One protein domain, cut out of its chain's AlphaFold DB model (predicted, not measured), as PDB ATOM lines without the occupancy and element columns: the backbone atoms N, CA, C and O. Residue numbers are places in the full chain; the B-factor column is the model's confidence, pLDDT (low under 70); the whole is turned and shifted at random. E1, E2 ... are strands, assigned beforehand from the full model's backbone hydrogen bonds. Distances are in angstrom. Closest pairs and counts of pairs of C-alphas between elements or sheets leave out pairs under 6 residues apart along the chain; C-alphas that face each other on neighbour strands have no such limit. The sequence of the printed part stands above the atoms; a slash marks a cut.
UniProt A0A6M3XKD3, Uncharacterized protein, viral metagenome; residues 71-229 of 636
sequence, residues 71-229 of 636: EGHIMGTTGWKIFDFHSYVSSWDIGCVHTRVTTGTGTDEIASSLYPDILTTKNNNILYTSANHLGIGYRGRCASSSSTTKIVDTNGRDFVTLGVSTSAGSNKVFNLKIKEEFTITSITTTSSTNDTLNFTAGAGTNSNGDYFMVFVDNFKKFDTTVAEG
ATOM      1  N   GLU A  71     -22.340 -25.124 -20.377       40.22
ATOM      2  CA  GLU A  71     -22.785 -25.599 -21.682       40.22
ATOM      3  C   GLU A  71     -21.558 -25.995 -22.537       40.22
ATOM      4  O   GLU A  71     -20.819 -25.133 -23.003       40.22
ATOM      5  N   GLY A  72     -21.272 -27.299 -22.682       37.94
ATOM      6  CA  GLY A  72     -20.083 -27.799 -23.387       37.94
ATOM      7  C   GLY A  72     -18.909 -28.352 -22.564       37.94
ATOM      8  O   GLY A  72     -17.868 -28.648 -23.154       37.94
ATOM      9  N   HIS A  73     -19.044 -28.583 -21.259       46.44
ATOM     10  CA  HIS A  73     -18.046 -29.307 -20.447       46.44
ATOM     11  C   HIS A  73     -18.498 -30.725 -20.101       46.44
ATOM     12  O   HIS A  73     -19.670 -30.934 -19.799       46.44
ATOM     13  N   ILE A  74     -17.582 -31.698 -20.099       52.69
ATOM     14  CA  ILE A  74     -17.898 -33.102 -19.807       52.69
ATOM     15  C   ILE A  74     -16.995 -33.635 -18.705       52.69
ATOM     16  O   ILE A  74     -15.786 -33.724 -18.895       52.69
ATOM     17  N   MET A  75     -17.596 -34.068 -17.598       50.94
ATOM     18  CA  MET A  75     -16.879 -34.709 -16.499       50.94
ATOM     19  C   MET A  75     -17.375 -36.118 -16.239       50.94
ATOM     20  O   MET A  75     -18.579 -36.362 -16.178       50.94
ATOM     21  N   GLY A  76     -16.448 -37.029 -15.970       48.12
ATOM     22  CA  GLY A  76     -16.808 -38.351 -15.477       48.12
ATOM     23  C   GLY A  76     -15.613 -39.227 -15.193       48.12
ATOM     24  O   GLY A  76     -14.464 -38.800 -15.295       48.12
ATOM     25  N   THR A  77     -15.889 -40.441 -14.727       47.69
ATOM     26  CA  THR A  77     -14.882 -41.270 -14.064       47.69
ATOM     27  C   THR A  77     -14.634 -42.583 -14.780       47.69
ATOM     28  O   THR A  77     -15.584 -43.239 -15.199       47.69
ATOM     29  N   THR A  78     -13.377 -43.023 -14.830       44.72
ATOM     30  CA  THR A  78     -12.976 -44.331 -15.359       44.72
ATOM     31  C   THR A  78     -12.351 -45.177 -14.254       44.72
ATOM     32  O   THR A  78     -11.142 -45.093 -14.041       44.72
ATOM     33  N   GLY A  79     -13.142 -45.963 -13.516       49.28
ATOM     34  CA  GLY A  79     -12.683 -46.835 -12.418       49.28
ATOM     35  C   GLY A  79     -11.996 -46.106 -11.245       49.28
ATOM     36  O   GLY A  79     -12.521 -46.073 -10.140       49.28
ATOM     37  N   TRP A  80     -10.824 -45.520 -11.497       39.88
ATOM     38  CA  TRP A  80      -9.903 -44.844 -10.583       39.88
ATOM     39  C   TRP A  80      -9.480 -43.422 -11.028       39.88
ATOM     40  O   TRP A  80      -8.717 -42.777 -10.311       39.88
ATOM     41  N   LYS A  81      -9.946 -42.909 -12.180       47.19
ATOM     42  CA  LYS A  81      -9.623 -41.558 -12.705       47.19
ATOM     43  C   LYS A  81     -10.866 -40.720 -12.962       47.19
ATOM     44  O   LYS A  81     -11.911 -41.288 -13.245       47.19
ATOM     45  N   ILE A  82     -10.740 -39.396 -12.914       48.06
ATOM     46  CA  ILE A  82     -11.769 -38.435 -13.338       48.06
ATOM     47  C   ILE A  82     -11.205 -37.693 -14.564       48.06
ATOM     48  O   ILE A  82     -10.010 -37.409 -14.607       48.06
ATOM     49  N   PHE A  83     -12.028 -37.441 -15.577       50.69
ATOM     50  CA  PHE A  83     -11.664 -36.734 -16.808       50.69
ATOM     51  C   PHE A  83     -12.523 -35.486 -16.958       50.69
ATOM     52  O   PHE A  83     -13.673 -35.495 -16.519       50.69
ATOM     53  N   ASP A  84     -11.955 -34.464 -17.598       53.28
ATOM     54  CA  ASP A  84     -12.622 -33.215 -17.966       53.28
ATOM     55  C   ASP A  84     -12.331 -32.884 -19.444       53.28
ATOM     56  O   ASP A  84     -11.176 -32.928 -19.884       53.28
ATOM     57  N   PHE A  85     -13.388 -32.598 -20.208       50.34
ATOM     58  CA  PHE A  85     -13.365 -32.211 -21.623       50.34
ATOM     59  C   PHE A  85     -14.069 -30.867 -21.804       50.34
ATOM     60  O   PHE A  85     -15.150 -30.668 -21.252       50.34
ATOM     61  N   HIS A  86     -13.532 -29.989 -22.657       51.25
ATOM     62  CA  HIS A  86     -14.066 -28.637 -22.861       51.25
ATOM     63  C   HIS A  86     -14.351 -28.317 -24.339       51.25
ATOM     64  O   HIS A  86     -13.865 -28.996 -25.245       51.25
ATOM     65  N   SER A  87     -15.169 -27.290 -24.595       40.09
ATOM     66  CA  SER A  87     -15.552 -26.825 -25.932       40.09
ATOM     67  C   SER A  87     -15.123 -25.398 -26.294       40.09
ATOM     68  O   SER A  87     -15.395 -24.986 -27.415       40.09
ATOM     69  N   TYR A  88     -14.496 -24.625 -25.396       38.62
ATOM     70  CA  TYR A  88     -14.044 -23.257 -25.703       38.62
ATOM     71  C   TYR A  88     -12.530 -23.076 -25.524       38.62
ATOM     72  O   TYR A  88     -11.894 -23.685 -24.670       38.62
ATOM     73  N   VAL A  89     -11.936 -22.209 -26.345       34.41
ATOM     74  CA  VAL A  89     -10.536 -21.790 -26.207       34.41
ATOM     75  C   VAL A  89     -10.534 -20.436 -25.503       34.41
ATOM     76  O   VAL A  89     -10.766 -19.411 -26.143       34.41
ATOM     77  N   SER A  90     -10.293 -20.399 -24.194       31.19
ATOM     78  CA  SER A  90      -9.876 -19.165 -23.524       31.19
ATOM     79  C   SER A  90      -8.434 -19.333 -23.047       31.19
ATOM     80  O   SER A  90      -7.993 -20.437 -22.739       31.19
ATOM     81  N   SER A  91      -7.644 -18.261 -23.037       29.11
ATOM     82  CA  SER A  91      -6.188 -18.277 -22.797       29.11
ATOM     83  C   SER A  91      -5.759 -18.667 -21.367       29.11
ATOM     84  O   SER A  91      -4.658 -18.327 -20.943       29.11
ATOM     85  N   TRP A  92      -6.625 -19.332 -20.601       30.23
ATOM     86  CA  TRP A  92      -6.525 -19.461 -19.148       30.23
ATOM     87  C   TRP A  92      -6.769 -20.885 -18.605       30.23
ATOM     88  O   TRP A  92      -6.777 -21.073 -17.380       30.23
ATOM     89  N   ASP A  93      -6.935 -21.874 -19.489       34.34
ATOM     90  CA  ASP A  93      -7.429 -23.217 -19.162       34.34
ATOM     91  C   ASP A  93      -6.283 -24.233 -18.968       34.34
ATOM     92  O   ASP A  93      -5.585 -24.607 -19.909       34.34
ATOM     93  N   ILE A  94      -6.070 -24.685 -17.725       33.50
ATOM     94  CA  ILE A  94      -5.018 -25.649 -17.345       33.50
ATOM     95  C   ILE A  94      -5.699 -26.929 -16.849       33.50
ATOM     96  O   ILE A  94      -6.420 -26.861 -15.863       33.50
ATOM     97  N   GLY A  95      -5.422 -28.075 -17.484       37.84
ATOM     98  CA  GLY A  95      -5.930 -29.412 -17.113       37.84
ATOM     99  C   GLY A  95      -7.043 -29.976 -18.004       37.84
ATOM    100  O   GLY A  95      -7.475 -31.112 -17.811       37.84
ATOM    101  N   CYS A  96      -7.434 -29.223 -19.035       46.84
ATOM    102  CA  CYS A  96      -8.187 -29.735 -20.173       46.84
ATOM    103  C   CYS A  96      -7.377 -30.846 -20.862       46.84
ATOM    104  O   CYS A  96      -6.266 -30.604 -21.338       46.84
ATOM    105  N   VAL A  97      -7.919 -32.065 -20.903       50.06
ATOM    106  CA  VAL A  97      -7.270 -33.187 -21.601       50.06
ATOM    107  C   VAL A  97      -7.449 -33.056 -23.117       50.06
ATOM    108  O   VAL A  97      -6.626 -33.559 -23.882       50.06
ATOM    109  N   HIS A  98      -8.522 -32.381 -23.543       58.53
ATOM    110  CA  HIS A  98      -8.829 -32.160 -24.944       58.53
ATOM    111  C   HIS A  98      -9.816 -31.003 -25.150       58.53
ATOM    112  O   HIS A  98     -10.908 -30.995 -24.567       58.53
ATOM    113  N   THR A  99      -9.447 -30.055 -26.015       59.47
ATOM    114  CA  THR A  99     -10.344 -28.977 -26.446       59.47
ATOM    115  C   THR A  99     -11.023 -29.370 -27.748       59.47
ATOM    116  O   THR A  99     -10.375 -29.457 -28.794       59.47
ATOM    117  N   ARG A 100     -12.341 -29.569 -27.684       60.59
ATOM    118  CA  ARG A 100     -13.157 -29.904 -28.852       60.59
ATOM    119  C   ARG A 100     -13.183 -28.746 -29.834       60.59
ATOM    120  O   ARG A 100     -13.276 -27.585 -29.433       60.59
ATOM    121  N   VAL A 101     -13.145 -29.052 -31.125       59.03
ATOM    122  CA  VAL A 101     -13.205 -28.005 -32.150       59.03
ATOM    123  C   VAL A 101     -14.659 -27.609 -32.428       59.03
ATOM    124  O   VAL A 101     -15.377 -28.348 -33.091       59.03
ATOM    125  N   THR A 102     -15.083 -26.413 -32.011       53.62
ATOM    126  CA  THR A 102     -16.285 -25.752 -32.554       53.62
ATOM    127  C   THR A 102     -15.956 -25.157 -33.923       53.62
ATOM    128  O   THR A 102     -15.373 -24.075 -34.020       53.62
ATOM    129  N   THR A 103     -16.249 -25.881 -35.000       44.75
ATOM    130  CA  THR A 103     -16.105 -25.363 -36.366       44.75
ATOM    131  C   THR A 103     -17.423 -24.760 -36.848       44.75
ATOM    132  O   THR A 103     -18.271 -25.536 -37.253       44.75
ATOM    133  N   GLY A 104     -17.530 -23.423 -36.853       46.22
ATOM    134  CA  GLY A 104     -18.419 -22.549 -37.652       46.22
ATOM    135  C   GLY A 104     -19.811 -23.018 -38.136       46.22
ATOM    136  O   GLY A 104     -20.026 -24.140 -38.568       46.22
ATOM    137  N   THR A 105     -20.737 -22.058 -38.236       38.75
ATOM    138  CA  THR A 105     -22.149 -22.211 -38.644       38.75
ATOM    139  C   THR A 105     -22.414 -23.254 -39.754       38.75
ATOM    140  O   THR A 105     -22.191 -22.972 -40.934       38.75
ATOM    141  N   GLY A 106     -22.954 -24.428 -39.390       46.62
ATOM    142  CA  GLY A 106     -23.390 -25.483 -40.322       46.62
ATOM    143  C   GLY A 106     -23.993 -26.731 -39.642       46.62
ATOM    144  O   GLY A 106     -23.892 -26.906 -38.433       46.62
ATOM    145  N   THR A 107     -24.627 -27.627 -40.413       45.28
ATOM    146  CA  THR A 107     -25.313 -28.854 -39.920       45.28
ATOM    147  C   THR A 107     -24.387 -30.025 -39.552       45.28
ATOM    148  O   THR A 107     -24.858 -31.052 -39.058       45.28
ATOM    149  N   ASP A 108     -23.085 -29.890 -39.808       52.38
ATOM    150  CA  ASP A 108     -22.033 -30.862 -39.462       52.38
ATOM    151  C   ASP A 108     -21.091 -30.335 -38.364       52.38
ATOM    152  O   ASP A 108     -20.072 -30.949 -38.057       52.38
ATOM    153  N   GLU A 109     -21.437 -29.204 -37.742       63.09
ATOM    154  CA  GLU A 109     -20.647 -28.612 -36.668       63.09
ATOM    155  C   GLU A 109     -20.656 -29.499 -35.411       63.09
ATOM    156  O   GLU A 109     -21.698 -29.988 -34.941       63.09
ATOM    157  N   ILE A 110     -19.466 -29.681 -34.835       62.31
ATOM    158  CA  ILE A 110     -19.269 -30.293 -33.520       62.31
ATOM    159  C   ILE A 110     -19.624 -29.239 -32.465       62.31
ATOM    160  O   ILE A 110     -18.767 -28.580 -31.881       62.31
ATOM    161  N   ALA A 111     -20.924 -29.045 -32.256       64.31
ATOM    162  CA  ALA A 111     -21.436 -28.079 -31.293       64.31
ATOM    163  C   ALA A 111     -21.436 -28.633 -29.859       64.31
ATOM    164  O   ALA A 111     -21.641 -29.827 -29.620       64.31
ATOM    165  N   SER A 112     -21.269 -27.747 -28.883       63.81
ATOM    166  CA  SER A 112     -21.379 -28.050 -27.455       63.81
ATOM    167  C   SER A 112     -22.776 -28.531 -27.070       63.81
ATOM    168  O   SER A 112     -23.770 -27.935 -27.469       63.81
ATOM    169  N   SER A 113     -22.867 -29.589 -26.260       66.56
ATOM    170  CA  SER A 113     -24.128 -29.970 -25.606       66.56
ATOM    171  C   SER A 113     -24.235 -29.295 -24.239       66.56
ATOM    172  O   SER A 113     -23.234 -29.179 -23.535       66.56
ATOM    173  N   LEU A 114     -25.452 -28.907 -23.852       63.94
ATOM    174  CA  LEU A 114     -25.795 -28.426 -22.509       63.94
ATOM    175  C   LEU A 114     -25.739 -29.544 -21.462       63.94
ATOM    176  O   LEU A 114     -25.563 -29.289 -20.276       63.94
ATOM    177  N   TYR A 115     -25.896 -30.788 -21.916       73.31
ATOM    178  CA  TYR A 115     -26.073 -31.970 -21.083       73.31
ATOM    179  C   TYR A 115     -25.213 -33.150 -21.577       73.31
ATOM    180  O   TYR A 115     -25.756 -34.239 -21.802       73.31
ATOM    181  N   PRO A 116     -23.890 -32.971 -21.761       75.31
ATOM    182  CA  PRO A 116     -23.019 -34.013 -22.281       75.31
ATOM    183  C   PRO A 116     -22.631 -35.020 -21.195       75.31
ATOM    184  O   PRO A 116     -22.532 -34.661 -20.027       75.31
ATOM    185  N   ASP A 117     -22.310 -36.245 -21.596       77.50
ATOM    186  CA  ASP A 117     -21.800 -37.283 -20.704       77.50
ATOM    187  C   ASP A 117     -20.482 -37.878 -21.217       77.50
ATOM    188  O   ASP A 117     -20.093 -37.684 -22.377       77.50
ATOM    189  N   ILE A 118     -19.794 -38.609 -20.341       77.81
ATOM    190  CA  ILE A 118     -18.531 -39.303 -20.610       77.81
ATOM    191  C   ILE A 118     -18.526 -40.660 -19.913       77.81
ATOM    192  O   ILE A 118     -18.967 -40.811 -18.774       77.81
ATOM    193  N   LEU A 119     -17.983 -41.663 -20.594       80.38
ATOM    194  CA  LEU A 119     -17.977 -43.034 -20.118       80.38
ATOM    195  C   LEU A 119     -16.709 -43.772 -20.561       80.38
ATOM    196  O   LEU A 119     -16.181 -43.536 -21.645       80.38
ATOM    197  N   THR A 120     -16.216 -44.693 -19.728       78.56
ATOM    198  CA  THR A 120     -15.134 -45.613 -20.131       78.56
ATOM    199  C   THR A 120     -15.702 -46.813 -20.847       78.56
ATOM    200  O   THR A 120     -16.587 -47.488 -20.320       78.56
ATOM    201  N   THR A 121     -15.131 -47.143 -21.991       84.19
ATOM    202  CA  THR A 121     -15.450 -48.388 -22.675       84.19
ATOM    203  C   THR A 121     -14.757 -49.572 -22.005       84.19
ATOM    204  O   THR A 121     -13.747 -49.427 -21.309       84.19
ATOM    205  N   LYS A 122     -15.254 -50.786 -22.261       83.31
ATOM    206  CA  LYS A 122     -14.592 -52.039 -21.864       83.31
ATOM    207  C   LYS A 122     -13.196 -52.197 -22.494       83.31
ATOM    208  O   LYS A 122     -12.370 -52.915 -21.941       83.31
ATOM    209  N   ASN A 123     -12.905 -51.485 -23.588       81.12
ATOM    210  CA  ASN A 123     -11.580 -51.453 -24.220       81.12
ATOM    211  C   ASN A 123     -10.645 -50.395 -23.603       81.12
ATOM    212  O   ASN A 123      -9.540 -50.185 -24.098       81.12
ATOM    213  N   ASN A 124     -11.053 -49.747 -22.504       75.75
ATOM    214  CA  ASN A 124     -10.343 -48.640 -21.852       75.75
ATOM    215  C   ASN A 124     -10.190 -47.381 -22.724       75.75
ATOM    216  O   ASN A 124      -9.287 -46.575 -22.471       75.75
ATOM    217  N   ASN A 125     -11.070 -47.206 -23.711       83.19
ATOM    218  CA  ASN A 125     -11.237 -45.949 -24.431       83.19
ATOM    219  C   ASN A 125     -12.240 -45.061 -23.689       83.19
ATOM    220  O   ASN A 125     -12.925 -45.498 -22.758       83.19
ATOM    221  N   ILE A 126     -12.310 -43.799 -24.088       81.31
ATOM    222  CA  ILE A 126     -13.212 -42.821 -23.485       81.31
ATOM    223  C   ILE A 126     -14.235 -42.401 -24.523       81.31
ATOM    224  O   ILE A 126     -13.862 -41.824 -25.536       81.31
ATOM    225  N   LEU A 127     -15.510 -42.659 -24.262       85.75
ATOM    226  CA  LEU A 127     -16.607 -42.070 -25.020       85.75
ATOM    227  C   LEU A 127     -17.004 -40.754 -24.382       85.75
ATOM    228  O   LEU A 127     -17.041 -40.645 -23.156       85.75
ATOM    229  N   TYR A 128     -17.346 -39.780 -25.211       82.62
ATOM    230  CA  TYR A 128     -17.825 -38.486 -24.753       82.62
ATOM    231  C   TYR A 128     -18.775 -37.874 -25.775       82.62
ATOM    232  O   TYR A 128     -18.646 -38.104 -26.974       82.62
ATOM    233  N   THR A 129     -19.757 -37.100 -25.326       80.44
ATOM    234  CA  THR A 129     -20.815 -36.608 -26.223       80.44
ATOM    235  C   THR A 129     -20.740 -35.106 -26.470       80.44
ATOM    236  O   THR A 129     -20.502 -34.305 -25.565       80.44
ATOM    237  N   SER A 130     -21.020 -34.707 -27.703       74.88
ATOM    238  CA  SER A 130     -21.333 -33.334 -28.104       74.88
ATOM    239  C   SER A 130     -22.825 -33.208 -28.442       74.88
ATOM    240  O   SER A 130     -23.595 -34.154 -28.258       74.88
ATOM    241  N   ALA A 131     -23.259 -32.042 -28.923       74.38
ATOM    242  CA  ALA A 131     -24.642 -31.840 -29.345       74.38
ATOM    243  C   ALA A 131     -25.033 -32.775 -30.495       74.38
ATOM    244  O   ALA A 131     -26.145 -33.299 -30.493       74.38
ATOM    245  N   ASN A 132     -24.116 -33.008 -31.441       79.69
ATOM    246  CA  ASN A 132     -24.395 -33.700 -32.705       79.69
ATOM    247  C   ASN A 132     -23.540 -34.951 -32.937       79.69
ATOM    248  O   ASN A 132     -23.826 -35.707 -33.858       79.69
ATOM    249  N   HIS A 133     -22.526 -35.201 -32.106       84.25
ATOM    250  CA  HIS A 133     -21.601 -36.319 -32.282       84.25
ATOM    251  C   HIS A 133     -21.298 -37.051 -30.972       84.25
ATOM    252  O   HIS A 133     -21.215 -36.440 -29.904       84.25
ATOM    253  N   LEU A 134     -21.073 -38.354 -31.083       88.19
ATOM    254  CA  LEU A 134     -20.331 -39.154 -30.120       88.19
ATOM    255  C   LEU A 134     -18.854 -39.100 -30.516       88.19
ATOM    256  O   LEU A 134     -18.511 -39.494 -31.629       88.19
ATOM    257  N   GLY A 135     -18.010 -38.618 -29.611       87.94
ATOM    258  CA  GLY A 135     -16.559 -38.623 -29.727       87.94
ATOM    259  C   GLY A 135     -15.932 -39.819 -29.012       87.94
ATOM    260  O   GLY A 135     -16.549 -40.429 -28.127       87.94
ATOM    261  N   ILE A 136     -14.698 -40.150 -29.394       89.00
ATOM    262  CA  ILE A 136     -13.907 -41.203 -28.753       89.00
ATOM    263  C   ILE A 136     -12.451 -40.778 -28.543       89.00
ATOM    264  O   ILE A 136     -11.823 -40.167 -29.406       89.00
ATOM    265  N   GLY A 137     -11.914 -41.114 -27.374       86.94
ATOM    266  CA  GLY A 137     -10.504 -41.018 -27.026       86.94
ATOM    267  C   GLY A 137      -9.876 -42.409 -26.981       86.94
ATOM    268  O   GLY A 137     -10.143 -43.175 -26.051       86.94
ATOM    269  N   TYR A 138      -9.032 -42.734 -27.959       86.69
ATOM    270  CA  TYR A 138      -8.321 -44.010 -28.017       86.69
ATOM    271  C   TYR A 138      -7.094 -43.989 -27.119       86.69
ATOM    272  O   TYR A 138      -6.160 -43.218 -27.344       86.69
ATOM    273  N   ARG A 139      -7.052 -44.875 -26.123       84.81
ATOM    274  CA  ARG A 139      -5.929 -44.949 -25.183       84.81
ATOM    275  C   ARG A 139      -4.792 -45.795 -25.741       84.81
ATOM    276  O   ARG A 139      -5.026 -46.885 -26.251       84.81
ATOM    277  N   GLY A 140      -3.551 -45.329 -25.623       84.94
ATOM    278  CA  GLY A 140      -2.363 -46.022 -26.121       84.94
ATOM    279  C   GLY A 140      -1.139 -45.946 -25.229       84.94
ATOM    280  O   GLY A 140      -1.174 -45.352 -24.148       84.94
ATOM    281  N   ARG A 141      -0.061 -46.581 -25.698       88.19
ATOM    282  CA  ARG A 141       1.267 -46.545 -25.075       88.19
ATOM    283  C   ARG A 141       2.343 -46.240 -26.105       88.19
ATOM    284  O   ARG A 141       2.414 -46.907 -27.134       88.19
ATOM    285  N   CYS A 142       3.189 -45.266 -25.803       90.00
ATOM    286  CA  CYS A 142       4.331 -44.889 -26.625       90.00
ATOM    287  C   CYS A 142       5.346 -46.034 -26.718       90.00
ATOM    288  O   CYS A 142       5.742 -46.585 -25.692       90.00
ATOM    289  N   ALA A 143       5.797 -46.349 -27.929       94.06
ATOM    290  CA  ALA A 143       6.922 -47.241 -28.175       94.06
ATOM    291  C   ALA A 143       8.267 -46.515 -27.971       94.06
ATOM    292  O   ALA A 143       8.328 -45.292 -27.814       94.06
ATOM    293  N   SER A 144       9.376 -47.258 -28.019       90.56
ATOM    294  CA  SER A 144      10.735 -46.712 -27.861       90.56
ATOM    295  C   SER A 144      11.153 -45.713 -28.939       90.56
ATOM    296  O   SER A 144      12.115 -44.979 -28.742       90.56
ATOM    297  N   SER A 145      10.453 -45.687 -30.070       90.00
ATOM    298  CA  SER A 145      10.699 -44.778 -31.188       90.00
ATOM    299  C   SER A 145       9.952 -43.441 -31.083       90.00
ATOM    300  O   SER A 145      10.134 -42.605 -31.967       90.00
ATOM    301  N   SER A 146       9.138 -43.213 -30.043       92.56
ATOM    302  CA  SER A 146       8.496 -41.914 -29.773       92.56
ATOM    303  C   SER A 146       9.519 -40.810 -29.446       92.56
ATOM    304  O   SER A 146      10.635 -41.089 -29.007       92.56
ATOM    305  N   SER A 147       9.161 -39.546 -29.693       93.50
ATOM    306  CA  SER A 147      10.043 -38.385 -29.492       93.50
ATOM    307  C   SER A 147       9.253 -37.107 -29.171       93.50
ATOM    308  O   SER A 147       8.045 -37.137 -28.953       93.50
ATOM    309  N   THR A 148       9.910 -35.945 -29.158       92.50
ATOM    310  CA  THR A 148       9.243 -34.636 -29.025       92.50
ATOM    311  C   THR A 148       8.323 -34.289 -30.200       92.50
ATOM    312  O   THR A 148       7.488 -33.403 -30.057       92.50
ATOM    313  N   THR A 149       8.450 -34.959 -31.350       94.44
ATOM    314  CA  THR A 149       7.702 -34.661 -32.588       94.44
ATOM    315  C   THR A 149       6.786 -35.791 -33.045       94.44
ATOM    316  O   THR A 149       6.086 -35.645 -34.048       94.44
ATOM    317  N   LYS A 150       6.803 -36.943 -32.366       95.00
ATOM    318  CA  LYS A 150       5.944 -38.068 -32.734       95.00
ATOM    319  C   LYS A 150       5.629 -39.003 -31.578       95.00
ATOM    320  O   LYS A 150       6.429 -39.182 -30.659       95.00
ATOM    321  N   ILE A 151       4.491 -39.674 -31.701       95.12
ATOM    322  CA  ILE A 151       4.103 -40.835 -30.901       95.12
ATOM    323  C   ILE A 151       3.996 -42.035 -31.839       95.12
ATOM    324  O   ILE A 151       3.274 -41.984 -32.832       95.12
ATOM    325  N   VAL A 152       4.705 -43.111 -31.505       95.56
ATOM    326  CA  VAL A 152       4.553 -44.423 -32.146       95.56
ATOM    327  C   VAL A 152       3.791 -45.328 -31.188       95.56
ATOM    328  O   VAL A 152       4.157 -45.432 -30.015       95.56
ATOM    329  N   ASP A 153       2.718 -45.959 -31.655       94.06
ATOM    330  CA  ASP A 153       1.884 -46.819 -30.817       94.06
ATOM    331  C   ASP A 153       2.506 -48.206 -30.619       94.06
ATOM    332  O   ASP A 153       2.813 -48.911 -31.576       94.06
ATOM    333  N   THR A 154       2.619 -48.645 -29.366       91.62
ATOM    334  CA  THR A 154       3.150 -49.979 -29.030       91.62
ATOM    335  C   THR A 154       2.271 -51.101 -29.584       91.62
ATOM    336  O   THR A 154       2.774 -52.170 -29.915       91.62
ATOM    337  N   ASN A 155       0.961 -50.862 -29.695       88.44
ATOM    338  CA  ASN A 155       0.009 -51.855 -30.187       88.44
ATOM    339  C   ASN A 155      -0.112 -51.864 -31.721       88.44
ATOM    340  O   ASN A 155      -0.886 -52.661 -32.244       88.44
ATOM    341  N   GLY A 156       0.612 -50.993 -32.435       89.88
ATOM    342  CA  GLY A 156       0.626 -50.966 -33.898       89.88
ATOM    343  C   GLY A 156      -0.736 -50.689 -34.542       89.88
ATOM    344  O   GLY A 156      -1.014 -51.214 -35.619       89.88
ATOM    345  N   ARG A 157      -1.616 -49.926 -33.880       91.62
ATOM    346  CA  ARG A 157      -2.955 -49.627 -34.414       91.62
ATOM    347  C   ARG A 157      -2.880 -48.725 -35.641       91.62
ATOM    348  O   ARG A 157      -2.139 -47.749 -35.646       91.62
ATOM    349  N   ASP A 158      -3.731 -49.000 -36.625       95.56
ATOM    350  CA  ASP A 158      -3.930 -48.124 -37.779       95.56
ATOM    351  C   ASP A 158      -4.821 -46.937 -37.391       95.56
ATOM    352  O   ASP A 158      -6.049 -47.046 -37.325       95.56
ATOM    353  N   PHE A 159      -4.196 -45.789 -37.130       95.12
ATOM    354  CA  PHE A 159      -4.913 -44.586 -36.714       95.12
ATOM    355  C   PHE A 159      -5.864 -44.040 -37.784       95.12
ATOM    356  O   PHE A 159      -6.898 -43.471 -37.431       95.12
ATOM    357  N   VAL A 160      -5.579 -44.256 -39.071       94.56
ATOM    358  CA  VAL A 160      -6.468 -43.820 -40.160       94.56
ATOM    359  C   VAL A 160      -7.764 -44.626 -40.125       94.56
ATOM    360  O   VAL A 160      -8.850 -44.052 -40.191       94.56
ATOM    361  N   THR A 161      -7.667 -45.943 -39.932       93.00
ATOM    362  CA  THR A 161      -8.842 -46.822 -39.787       93.00
ATOM    363  C   THR A 161      -9.664 -46.488 -38.534       93.00
ATOM    364  O   THR A 161     -10.884 -46.652 -38.529       93.00
ATOM    365  N   LEU A 162      -9.030 -45.949 -37.488       91.88
ATOM    366  CA  LEU A 162      -9.708 -45.464 -36.278       91.88
ATOM    367  C   LEU A 162     -10.391 -44.091 -36.444       91.88
ATOM    368  O   LEU A 162     -11.038 -43.619 -35.507       91.88
ATOM    369  N   GLY A 163     -10.272 -43.457 -37.616       91.44
ATOM    370  CA  GLY A 163     -10.870 -42.153 -37.916       91.44
ATOM    371  C   GLY A 163     -10.010 -40.952 -37.515       91.44
ATOM    372  O   GLY A 163     -10.490 -39.823 -37.553       91.44
ATOM    373  N   VAL A 164      -8.747 -41.168 -37.144       93.38
ATOM    374  CA  VAL A 164      -7.792 -40.084 -36.875       93.38
ATOM    375  C   VAL A 164      -7.349 -39.475 -38.203       93.38
ATOM    376  O   VAL A 164      -7.085 -40.182 -39.177       93.38
ATOM    377  N   SER A 165      -7.242 -38.150 -38.254       92.56
ATOM    378  CA  SER A 165      -6.790 -37.430 -39.444       92.56
ATOM    379  C   SER A 165      -5.980 -36.188 -39.068       92.56
ATOM    380  O   SER A 165      -5.707 -35.931 -37.900       92.56
ATOM    381  N   THR A 166      -5.564 -35.410 -40.066       90.50
ATOM    382  CA  THR A 166      -4.947 -34.090 -39.856       90.50
ATOM    383  C   THR A 166      -5.983 -32.961 -39.816       90.50
ATOM    384  O   THR A 166      -5.651 -31.826 -39.466       90.50
ATOM    385  N   SER A 167      -7.248 -33.265 -40.125       86.56
ATOM    386  CA  SER A 167      -8.363 -32.319 -40.115       86.56
ATOM    387  C   SER A 167      -8.843 -32.024 -38.696       86.56
ATOM    388  O   SER A 167      -8.795 -32.873 -37.804       86.56
ATOM    389  N   ALA A 168      -9.340 -30.803 -38.489       79.69
ATOM    390  CA  ALA A 168      -9.881 -30.382 -37.205       79.69
ATOM    391  C   ALA A 168     -11.014 -31.316 -36.732       79.69
ATOM    392  O   ALA A 168     -11.835 -31.752 -37.538       79.69
ATOM    393  N   GLY A 169     -11.032 -31.632 -35.434       76.69
ATOM    394  CA  GLY A 169     -11.973 -32.585 -34.829       76.69
ATOM    395  C   GLY A 169     -11.496 -34.044 -34.824       76.69
ATOM    396  O   GLY A 169     -12.109 -34.873 -34.163       76.69
ATOM    397  N   SER A 170     -10.392 -34.385 -35.495       86.75
ATOM    398  CA  SER A 170      -9.812 -35.743 -35.431       86.75
ATOM    399  C   SER A 170      -8.282 -35.743 -35.376       86.75
ATOM    400  O   SER A 170      -7.648 -36.739 -35.718       86.75
ATOM    401  N   ASN A 171      -7.683 -34.612 -34.996       87.75
ATOM    402  CA  ASN A 171      -6.251 -34.345 -35.120       87.75
ATOM    403  C   ASN A 171      -5.567 -34.021 -33.788       87.75
ATOM    404  O   ASN A 171      -4.541 -33.343 -33.784       87.75
ATOM    405  N   LYS A 172      -6.115 -34.471 -32.656       87.56
ATOM    406  CA  LYS A 172      -5.537 -34.202 -31.334       87.56
ATOM    407  C   LYS A 172      -5.012 -35.465 -30.676       87.56
ATOM    408  O   LYS A 172      -5.664 -36.508 -30.689       87.56
ATOM    409  N   VAL A 173      -3.834 -35.358 -30.071       87.62
ATOM    410  CA  VAL A 173      -3.251 -36.403 -29.225       87.62
ATOM    411  C   VAL A 173      -2.692 -35.780 -27.957       87.62
ATOM    412  O   VAL A 173      -1.973 -34.792 -28.013       87.62
ATOM    413  N   PHE A 174      -3.011 -36.368 -26.812       82.31
ATOM    414  CA  PHE A 174      -2.550 -35.921 -25.506       82.31
ATOM    415  C   PHE A 174      -1.664 -36.984 -24.870       82.31
ATOM    416  O   PHE A 174      -2.076 -38.141 -24.745       82.31
ATOM    417  N   ASN A 175      -0.466 -36.611 -24.426       76.31
ATOM    418  CA  ASN A 175       0.357 -37.496 -23.604       76.31
ATOM    419  C   ASN A 175       0.045 -37.252 -22.123       76.31
ATOM    420  O   ASN A 175       0.258 -36.167 -21.585       76.31
ATOM    421  N   LEU A 176      -0.431 -38.301 -21.449       70.69
ATOM    422  CA  LEU A 176      -0.938 -38.234 -20.080       70.69
ATOM    423  C   LEU A 176       0.164 -37.985 -19.048       70.69
ATOM    424  O   LEU A 176      -0.133 -37.519 -17.954       70.69
ATOM    425  N   LYS A 177       1.416 -38.337 -19.360       72.00
ATOM    426  CA  LYS A 177       2.542 -38.189 -18.436       72.00
ATOM    427  C   LYS A 177       3.125 -36.784 -18.481       72.00
ATOM    428  O   LYS A 177       3.335 -36.189 -17.431       72.00
ATOM    429  N   ILE A 178       3.385 -36.265 -19.681       71.38
ATOM    430  CA  ILE A 178       3.941 -34.910 -19.851       71.38
ATOM    431  C   ILE A 178       2.862 -33.823 -19.799       71.38
ATOM    432  O   ILE A 178       3.195 -32.658 -19.627       71.38
ATOM    433  N   LYS A 179       1.582 -34.215 -19.881       68.19
ATOM    434  CA  LYS A 179       0.407 -33.335 -19.808       68.19
ATOM    435  C   LYS A 179       0.366 -32.296 -20.935       68.19
ATOM    436  O   LYS A 179       0.070 -31.130 -20.701       68.19
ATOM    437  N   GLU A 180       0.670 -32.731 -22.153       73.56
ATOM    438  CA  GLU A 180       0.749 -31.867 -23.334       73.56
ATOM    439  C   GLU A 180      -0.169 -32.405 -24.443       73.56
ATOM    440  O   GLU A 180      -0.167 -33.610 -24.724       73.56
ATOM    441  N   GLU A 181      -0.973 -31.513 -25.040       80.12
ATOM    442  CA  GLU A 181      -1.795 -31.794 -26.223       80.12
ATOM    443  C   GLU A 181      -1.048 -31.357 -27.486       80.12
ATOM    444  O   GLU A 181      -0.571 -30.227 -27.591       80.12
ATOM    445  N   PHE A 182      -1.015 -32.232 -28.482       85.81
ATOM    446  CA  PHE A 182      -0.422 -31.981 -29.782       85.81
ATOM    447  C   PHE A 182      -1.482 -31.984 -30.875       85.81
ATOM    448  O   PHE A 182      -2.473 -32.715 -30.814       85.81
ATOM    449  N   THR A 183      -1.229 -31.192 -31.916       89.75
ATOM    450  CA  THR A 183      -2.018 -31.228 -33.153       89.75
ATOM    451  C   THR A 183      -1.281 -32.069 -34.186       89.75
ATOM    452  O   THR A 183      -0.148 -31.756 -34.553       89.75
ATOM    453  N   ILE A 184      -1.922 -33.141 -34.638       92.88
ATOM    454  CA  ILE A 184      -1.390 -34.122 -35.579       92.88
ATOM    455  C   ILE A 184      -1.248 -33.464 -36.954       92.88
ATOM    456  O   ILE A 184      -2.219 -32.979 -37.533       92.88
ATOM    457  N   THR A 185      -0.028 -33.461 -37.486       95.44
ATOM    458  CA  THR A 185       0.317 -32.874 -38.789       95.44
ATOM    459  C   THR A 185       0.436 -33.920 -39.891       95.44
ATOM    460  O   THR A 185       0.258 -33.594 -41.061       95.44
ATOM    461  N   SER A 186       0.727 -35.177 -39.544       96.56
ATOM    462  CA  SER A 186       0.689 -36.311 -40.473       96.56
ATOM    463  C   SER A 186       0.603 -37.646 -39.733       96.56
ATOM    464  O   SER A 186       0.995 -37.750 -38.570       96.56
ATOM    465  N   ILE A 187       0.125 -38.674 -40.437       97.31
ATOM    466  CA  ILE A 187       0.068 -40.059 -39.960       97.31
ATOM    467  C   ILE A 187       0.954 -40.901 -40.876       97.31
ATOM    468  O   ILE A 187       0.868 -40.795 -42.098       97.31
ATOM    469  N   THR A 188       1.850 -41.687 -40.289       96.56
ATOM    470  CA  THR A 188       2.862 -42.470 -41.017       96.56
ATOM    471  C   THR A 188       3.030 -43.854 -40.397       96.56
ATOM    472  O   THR A 188       2.419 -44.161 -39.377       96.56
ATOM    473  N   THR A 189       3.859 -44.692 -41.018       95.81
ATOM    474  CA  THR A 189       4.183 -46.040 -40.542       95.81
ATOM    475  C   THR A 189       5.618 -46.072 -40.021       95.81
ATOM    476  O   THR A 189       6.541 -45.754 -40.770       95.81
ATOM    477  N   THR A 190       5.810 -46.475 -38.764       91.25
ATOM    478  CA  THR A 190       7.124 -46.824 -38.200       91.25
ATOM    479  C   THR A 190       7.270 -48.339 -38.070       91.25
ATOM    480  O   THR A 190       8.281 -48.877 -38.514       91.25
ATOM    481  N   SER A 191       6.283 -49.028 -37.486       88.69
ATOM    482  CA  SER A 191       6.362 -50.475 -37.200       88.69
ATOM    483  C   SER A 191       5.198 -51.256 -37.812       88.69
ATOM    484  O   SER A 191       5.389 -52.355 -38.320       88.69
ATOM    485  N   SER A 192       3.992 -50.693 -37.759       90.00
ATOM    486  CA  SER A 192       2.748 -51.221 -38.333       90.00
ATOM    487  C   SER A 192       2.030 -50.124 -39.123       90.00
ATOM    488  O   SER A 192       2.265 -48.939 -38.891       90.00
ATOM    489  N   THR A 193       1.180 -50.501 -40.079       93.75
ATOM    490  CA  THR A 193       0.495 -49.552 -40.971       93.75
ATOM    491  C   THR A 193      -0.161 -48.407 -40.194       93.75
ATOM    492  O   THR A 193      -1.029 -48.647 -39.362       93.75
ATOM    493  N   ASN A 194       0.241 -47.168 -40.496       93.06
ATOM    494  CA  ASN A 194      -0.287 -45.924 -39.920       93.06
ATOM    495  C   ASN A 194      -0.238 -45.845 -38.377       93.06
ATOM    496  O   ASN A 194      -1.095 -45.208 -37.768       93.06
ATOM    497  N   ASP A 195       0.760 -46.465 -37.746       95.38
ATOM    498  CA  ASP A 195       0.937 -46.523 -36.283       95.38
ATOM    499  C   ASP A 195       1.624 -45.299 -35.655       95.38
ATOM    500  O   ASP A 195       1.903 -45.281 -34.452       95.38
ATOM    501  N   THR A 196       1.963 -44.294 -36.463       96.75
ATOM    502  CA  THR A 196       2.772 -43.151 -36.038       96.75
ATOM    503  C   THR A 196       2.036 -41.843 -36.264       96.75
ATOM    504  O   THR A 196       1.724 -41.486 -37.401       96.75
ATOM    505  N   LEU A 197       1.838 -41.093 -35.182       96.69
ATOM    506  CA  LEU A 197       1.272 -39.748 -35.184       96.69
ATOM    507  C   LEU A 197       2.404 -38.728 -35.101       96.69
ATOM    508  O   LEU A 197       3.121 -38.696 -34.101       96.69
ATOM    509  N   ASN A 198       2.557 -37.892 -36.127       96.81
ATOM    510  CA  ASN A 198       3.547 -36.817 -36.146       96.81
ATOM    511  C   ASN A 198       2.890 -35.471 -35.838       96.81
ATOM    512  O   ASN A 198       1.747 -35.223 -36.224       96.81
ATOM    513  N   PHE A 199       3.636 -34.591 -35.183       94.75
ATOM    514  CA  PHE A 199       3.211 -33.253 -34.790       94.75
ATOM    515  C   PHE A 199       4.423 -32.322 -34.653       94.75
ATOM    516  O   PHE A 199       5.580 -32.751 -34.694       94.75
ATOM    517  N   THR A 200       4.175 -31.020 -34.528       89.19
ATOM    518  CA  THR A 200       5.237 -30.041 -34.249       89.19
ATOM    519  C   THR A 200       5.850 -30.307 -32.874       89.19
ATOM    520  O   THR A 200       5.136 -30.702 -31.959       89.19
ATOM    521  N   ALA A 201       7.164 -30.099 -32.733       85.50
ATOM    522  CA  ALA A 201       7.892 -30.406 -31.502       85.50
ATOM    523  C   ALA A 201       7.247 -29.772 -30.256       85.50
ATOM    524  O   ALA A 201       7.010 -28.565 -30.234       85.50
ATOM    525  N   GLY A 202       7.008 -30.604 -29.241       76.44
ATOM    526  CA  GLY A 202       6.545 -30.204 -27.914       76.44
ATOM    527  C   GLY A 202       7.645 -29.746 -26.965       76.44
ATOM    528  O   GLY A 202       8.837 -29.864 -27.263       76.44
ATOM    529  N   ALA A 203       7.236 -29.287 -25.782       72.81
ATOM    530  CA  ALA A 203       8.146 -28.991 -24.676       72.81
ATOM    531  C   ALA A 203       8.662 -30.274 -23.992       72.81
ATOM    532  O   ALA A 203       9.809 -30.317 -23.538       72.81
ATOM    533  N   GLY A 204       7.835 -31.326 -23.923       77.31
ATOM    534  CA  GLY A 204       8.184 -32.628 -23.349       77.31
ATOM    535  C   GLY A 204       8.570 -33.694 -24.385       77.31
ATOM    536  O   GLY A 204       8.144 -33.668 -25.538       77.31
ATOM    537  N   THR A 205       9.364 -34.690 -23.971       86.50
ATOM    538  CA  THR A 205       9.670 -35.867 -24.808       86.50
ATOM    539  C   THR A 205       8.667 -36.989 -24.550       86.50
ATOM    540  O   THR A 205       8.582 -37.488 -23.427       86.50
ATOM    541  N   ASN A 206       7.973 -37.452 -25.596       87.69
ATOM    542  CA  ASN A 206       7.154 -38.664 -25.529       87.69
ATOM    543  C   ASN A 206       8.068 -39.891 -25.425       87.69
ATOM    544  O   ASN A 206       8.782 -40.216 -26.372       87.69
ATOM    545  N   SER A 207       8.060 -40.562 -24.275       90.25
ATOM    546  CA  SER A 207       9.000 -41.637 -23.943       90.25
ATOM    547  C   SER A 207       8.350 -43.019 -23.995       90.25
ATOM    548  O   SER A 207       7.133 -43.153 -23.869       90.25
ATOM    549  N   ASN A 208       9.165 -44.070 -24.140       92.62
ATOM    550  CA  ASN A 208       8.692 -45.455 -24.106       92.62
ATOM    551  C   ASN A 208       7.840 -45.734 -22.855       92.62
ATOM    552  O   ASN A 208       8.256 -45.439 -21.735       92.62
ATOM    553  N   GLY A 209       6.673 -46.343 -23.045       80.56
ATOM    554  CA  GLY A 209       5.740 -46.686 -21.975       80.56
ATOM    555  C   GLY A 209       4.845 -45.539 -21.498       80.56
ATOM    556  O   GLY A 209       3.932 -45.798 -20.709       80.56
ATOM    557  N   ASP A 210       5.045 -44.307 -21.979       78.88
ATOM    558  CA  ASP A 210       4.135 -43.200 -21.685       78.88
ATOM    559  C   ASP A 210       2.730 -43.518 -22.211       78.88
ATOM    560  O   ASP A 210       2.562 -44.037 -23.317       78.88
ATOM    561  N   TYR A 211       1.705 -43.202 -21.421       79.25
ATOM    562  CA  TYR A 211       0.324 -43.306 -21.880       79.25
ATOM    563  C   TYR A 211      -0.050 -42.079 -22.703       79.25
ATOM    564  O   TYR A 211       0.217 -40.951 -22.292       79.25
ATOM    565  N   PHE A 212      -0.761 -42.301 -23.802       81.56
ATOM    566  CA  PHE A 212      -1.366 -41.233 -24.592       81.56
ATOM    567  C   PHE A 212      -2.844 -41.517 -24.873       81.56
ATOM    568  O   PHE A 212      -3.313 -42.649 -24.711       81.56
ATOM    569  N   MET A 213      -3.572 -40.485 -25.288       84.00
ATOM    570  CA  MET A 213      -4.928 -40.576 -25.818       84.00
ATOM    571  C   MET A 213      -5.032 -39.802 -27.125       84.00
ATOM    572  O   MET A 213      -4.517 -38.695 -27.216       84.00
ATOM    573  N   VAL A 214      -5.689 -40.389 -28.120       88.62
ATOM    574  CA  VAL A 214      -5.934 -39.767 -29.430       88.62
ATOM    575  C   VAL A 214      -7.421 -39.515 -29.569       88.62
ATOM    576  O   VAL A 214      -8.203 -40.442 -29.359       88.62
ATOM    577  N   PHE A 215      -7.804 -38.290 -29.907       85.88
ATOM    578  CA  PHE A 215      -9.196 -37.851 -29.895       85.88
ATOM    579  C   PHE A 215      -9.777 -37.745 -31.300       85.88
ATOM    580  O   PHE A 215      -9.163 -37.178 -32.208       85.88
ATOM    581  N   VAL A 216     -10.985 -38.286 -31.445       88.75
ATOM    582  CA  VAL A 216     -11.826 -38.195 -32.637       88.75
ATOM    583  C   VAL A 216     -13.199 -37.689 -32.188       88.75
ATOM    584  O   VAL A 216     -14.056 -38.463 -31.765       88.75
ATOM    585  N   ASP A 217     -13.402 -36.375 -32.251       82.44
ATOM    586  CA  ASP A 217     -14.607 -35.677 -31.779       82.44
ATOM    587  C   ASP A 217     -15.855 -35.997 -32.601       82.44
ATOM    588  O   ASP A 217     -16.966 -36.060 -32.077       82.44
ATOM    589  N   ASN A 218     -15.668 -36.197 -33.902       83.12
ATOM    590  CA  ASN A 218     -16.710 -36.504 -34.878       83.12
ATOM    591  C   ASN A 218     -16.859 -38.011 -35.133       83.12
ATOM    592  O   ASN A 218     -17.350 -38.410 -36.187       83.12
ATOM    593  N   PHE A 219     -16.430 -38.849 -34.187       90.00
ATOM    594  CA  PHE A 219     -16.335 -40.296 -34.368       90.00
ATOM    595  C   PHE A 219     -17.621 -40.941 -34.896       90.00
ATOM    596  O   PHE A 219     -17.567 -41.701 -35.865       90.00
ATOM    597  N   LYS A 220     -18.782 -40.619 -34.312       91.50
ATOM    598  CA  LYS A 220     -20.097 -40.981 -34.865       91.50
ATOM    599  C   LYS A 220     -21.048 -39.795 -34.802       91.50
ATOM    600  O   LYS A 220     -21.152 -39.133 -33.773       91.50
ATOM    601  N   LYS A 221     -21.788 -39.554 -35.883       87.12
ATOM    602  CA  LYS A 221     -22.806 -38.501 -35.956       87.12
ATOM    603  C   LYS A 221     -24.146 -39.005 -35.419       87.12
ATOM    604  O   LYS A 221     -24.614 -40.063 -35.836       87.12
ATOM    605  N   PHE A 222     -24.780 -38.253 -34.525       85.94
ATOM    606  CA  PHE A 222     -26.182 -38.469 -34.167       85.94
ATOM    607  C   PHE A 222     -27.067 -38.075 -35.357       85.94
ATOM    608  O   PHE A 222     -26.829 -37.058 -35.998       85.94
ATOM    609  N   ASP A 223     -28.084 -38.872 -35.674       74.19
ATOM    610  CA  ASP A 223     -29.016 -38.557 -36.759       74.19
ATOM    611  C   ASP A 223     -29.834 -37.305 -36.388       74.19
ATOM    612  O   ASP A 223     -30.682 -37.340 -35.495       74.19
ATOM    613  N   THR A 224     -29.513 -36.169 -37.014       59.50
ATOM    614  CA  THR A 224     -30.147 -34.866 -36.776       59.50
ATOM    615  C   THR A 224     -30.963 -34.443 -37.993       59.50
ATOM    616  O   THR A 224     -30.694 -33.425 -38.625       59.50
ATOM    617  N   THR A 225     -32.007 -35.202 -38.311       55.00
ATOM    618  CA  THR A 225     -33.143 -34.688 -39.103       55.00
ATOM    619  C   THR A 225     -33.963 -33.636 -38.335       55.00
ATOM    620  O   THR A 225     -34.893 -33.047 -38.880       55.00
ATOM    621  N   VAL A 226     -33.615 -33.365 -37.071       48.19
ATOM    622  CA  VAL A 226     -34.272 -32.382 -36.205       48.19
ATOM    623  C   VAL A 226     -33.661 -30.996 -36.437       48.19
ATOM    624  O   VAL A 226     -32.516 -30.747 -36.070       48.19
ATOM    625  N   ALA A 227     -34.437 -30.098 -37.048       39.34
ATOM    626  CA  ALA A 227     -34.029 -28.744 -37.437       39.34
ATOM    627  C   ALA A 227     -33.878 -27.744 -36.266       39.34
ATOM    628  O   ALA A 227     -33.518 -26.594 -36.497       39.34
ATOM    629  N   GLU A 228     -34.119 -28.154 -35.015       42.66
ATOM    630  CA  GLU A 228     -34.067 -27.267 -33.846       42.66
ATOM    631  C   GLU A 228     -33.220 -27.849 -32.694       42.66
ATOM    632  O   GLU A 228     -33.512 -28.915 -32.152       42.66
ATOM    633  N   GLY A 229     -32.187 -27.103 -32.280       55.59
ATOM    634  CA  GLY A 229     -31.723 -27.039 -30.885       55.59
ATOM    635  C   GLY A 229     -31.052 -28.270 -30.254       55.59
ATOM    636  O   GLY A 229     -31.217 -28.481 -29.051       55.59
TER     637      GLY A 229
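What this domain is: This is residues 71 to 229 of the 636 residues of an uncharacterized protein of viral metagenome (UniProt A0A6M3XKD3). There is little regular structure: a strongly twisted antiparallel sheet, E3 E4 E5 E10 E7 E8 E9 E6, folds back on itself at E8, and the hairpin E1 E2 faces part of it as a sandwich. Named strands, E1 to E10 in order, hold 57 of 159 printed residues: all strand. It is compact, radius of gyration of the C-alphas 15.4 A, spanning 49 by 34 by 30 A.

How they stand to each other: Look at E1, residues 74 to 78, and E2, 81 to 85: N 76 and O 83 are 3.2 A apart, within hydrogen-bond range. The closest C-alphas of E1 and E3, 118 to 120, are 78 and 120, 5.4 A apart. E8, 180 to 188, bends by 74 degrees at residue 185 as the folded sheet's hinge.

Where its parts are: Find C-alpha 74 at (-17.898, -33.102, -19.807); E10, 211 to 221, runs 27.5 A to C-alpha 221 at (-22.806, -38.501, -35.956).

The domain as a whole: The printed part has no cut; the link E2 to E3 is long. In the model 51 printed residues have pLDDT under 70, among them residues 71 to 114.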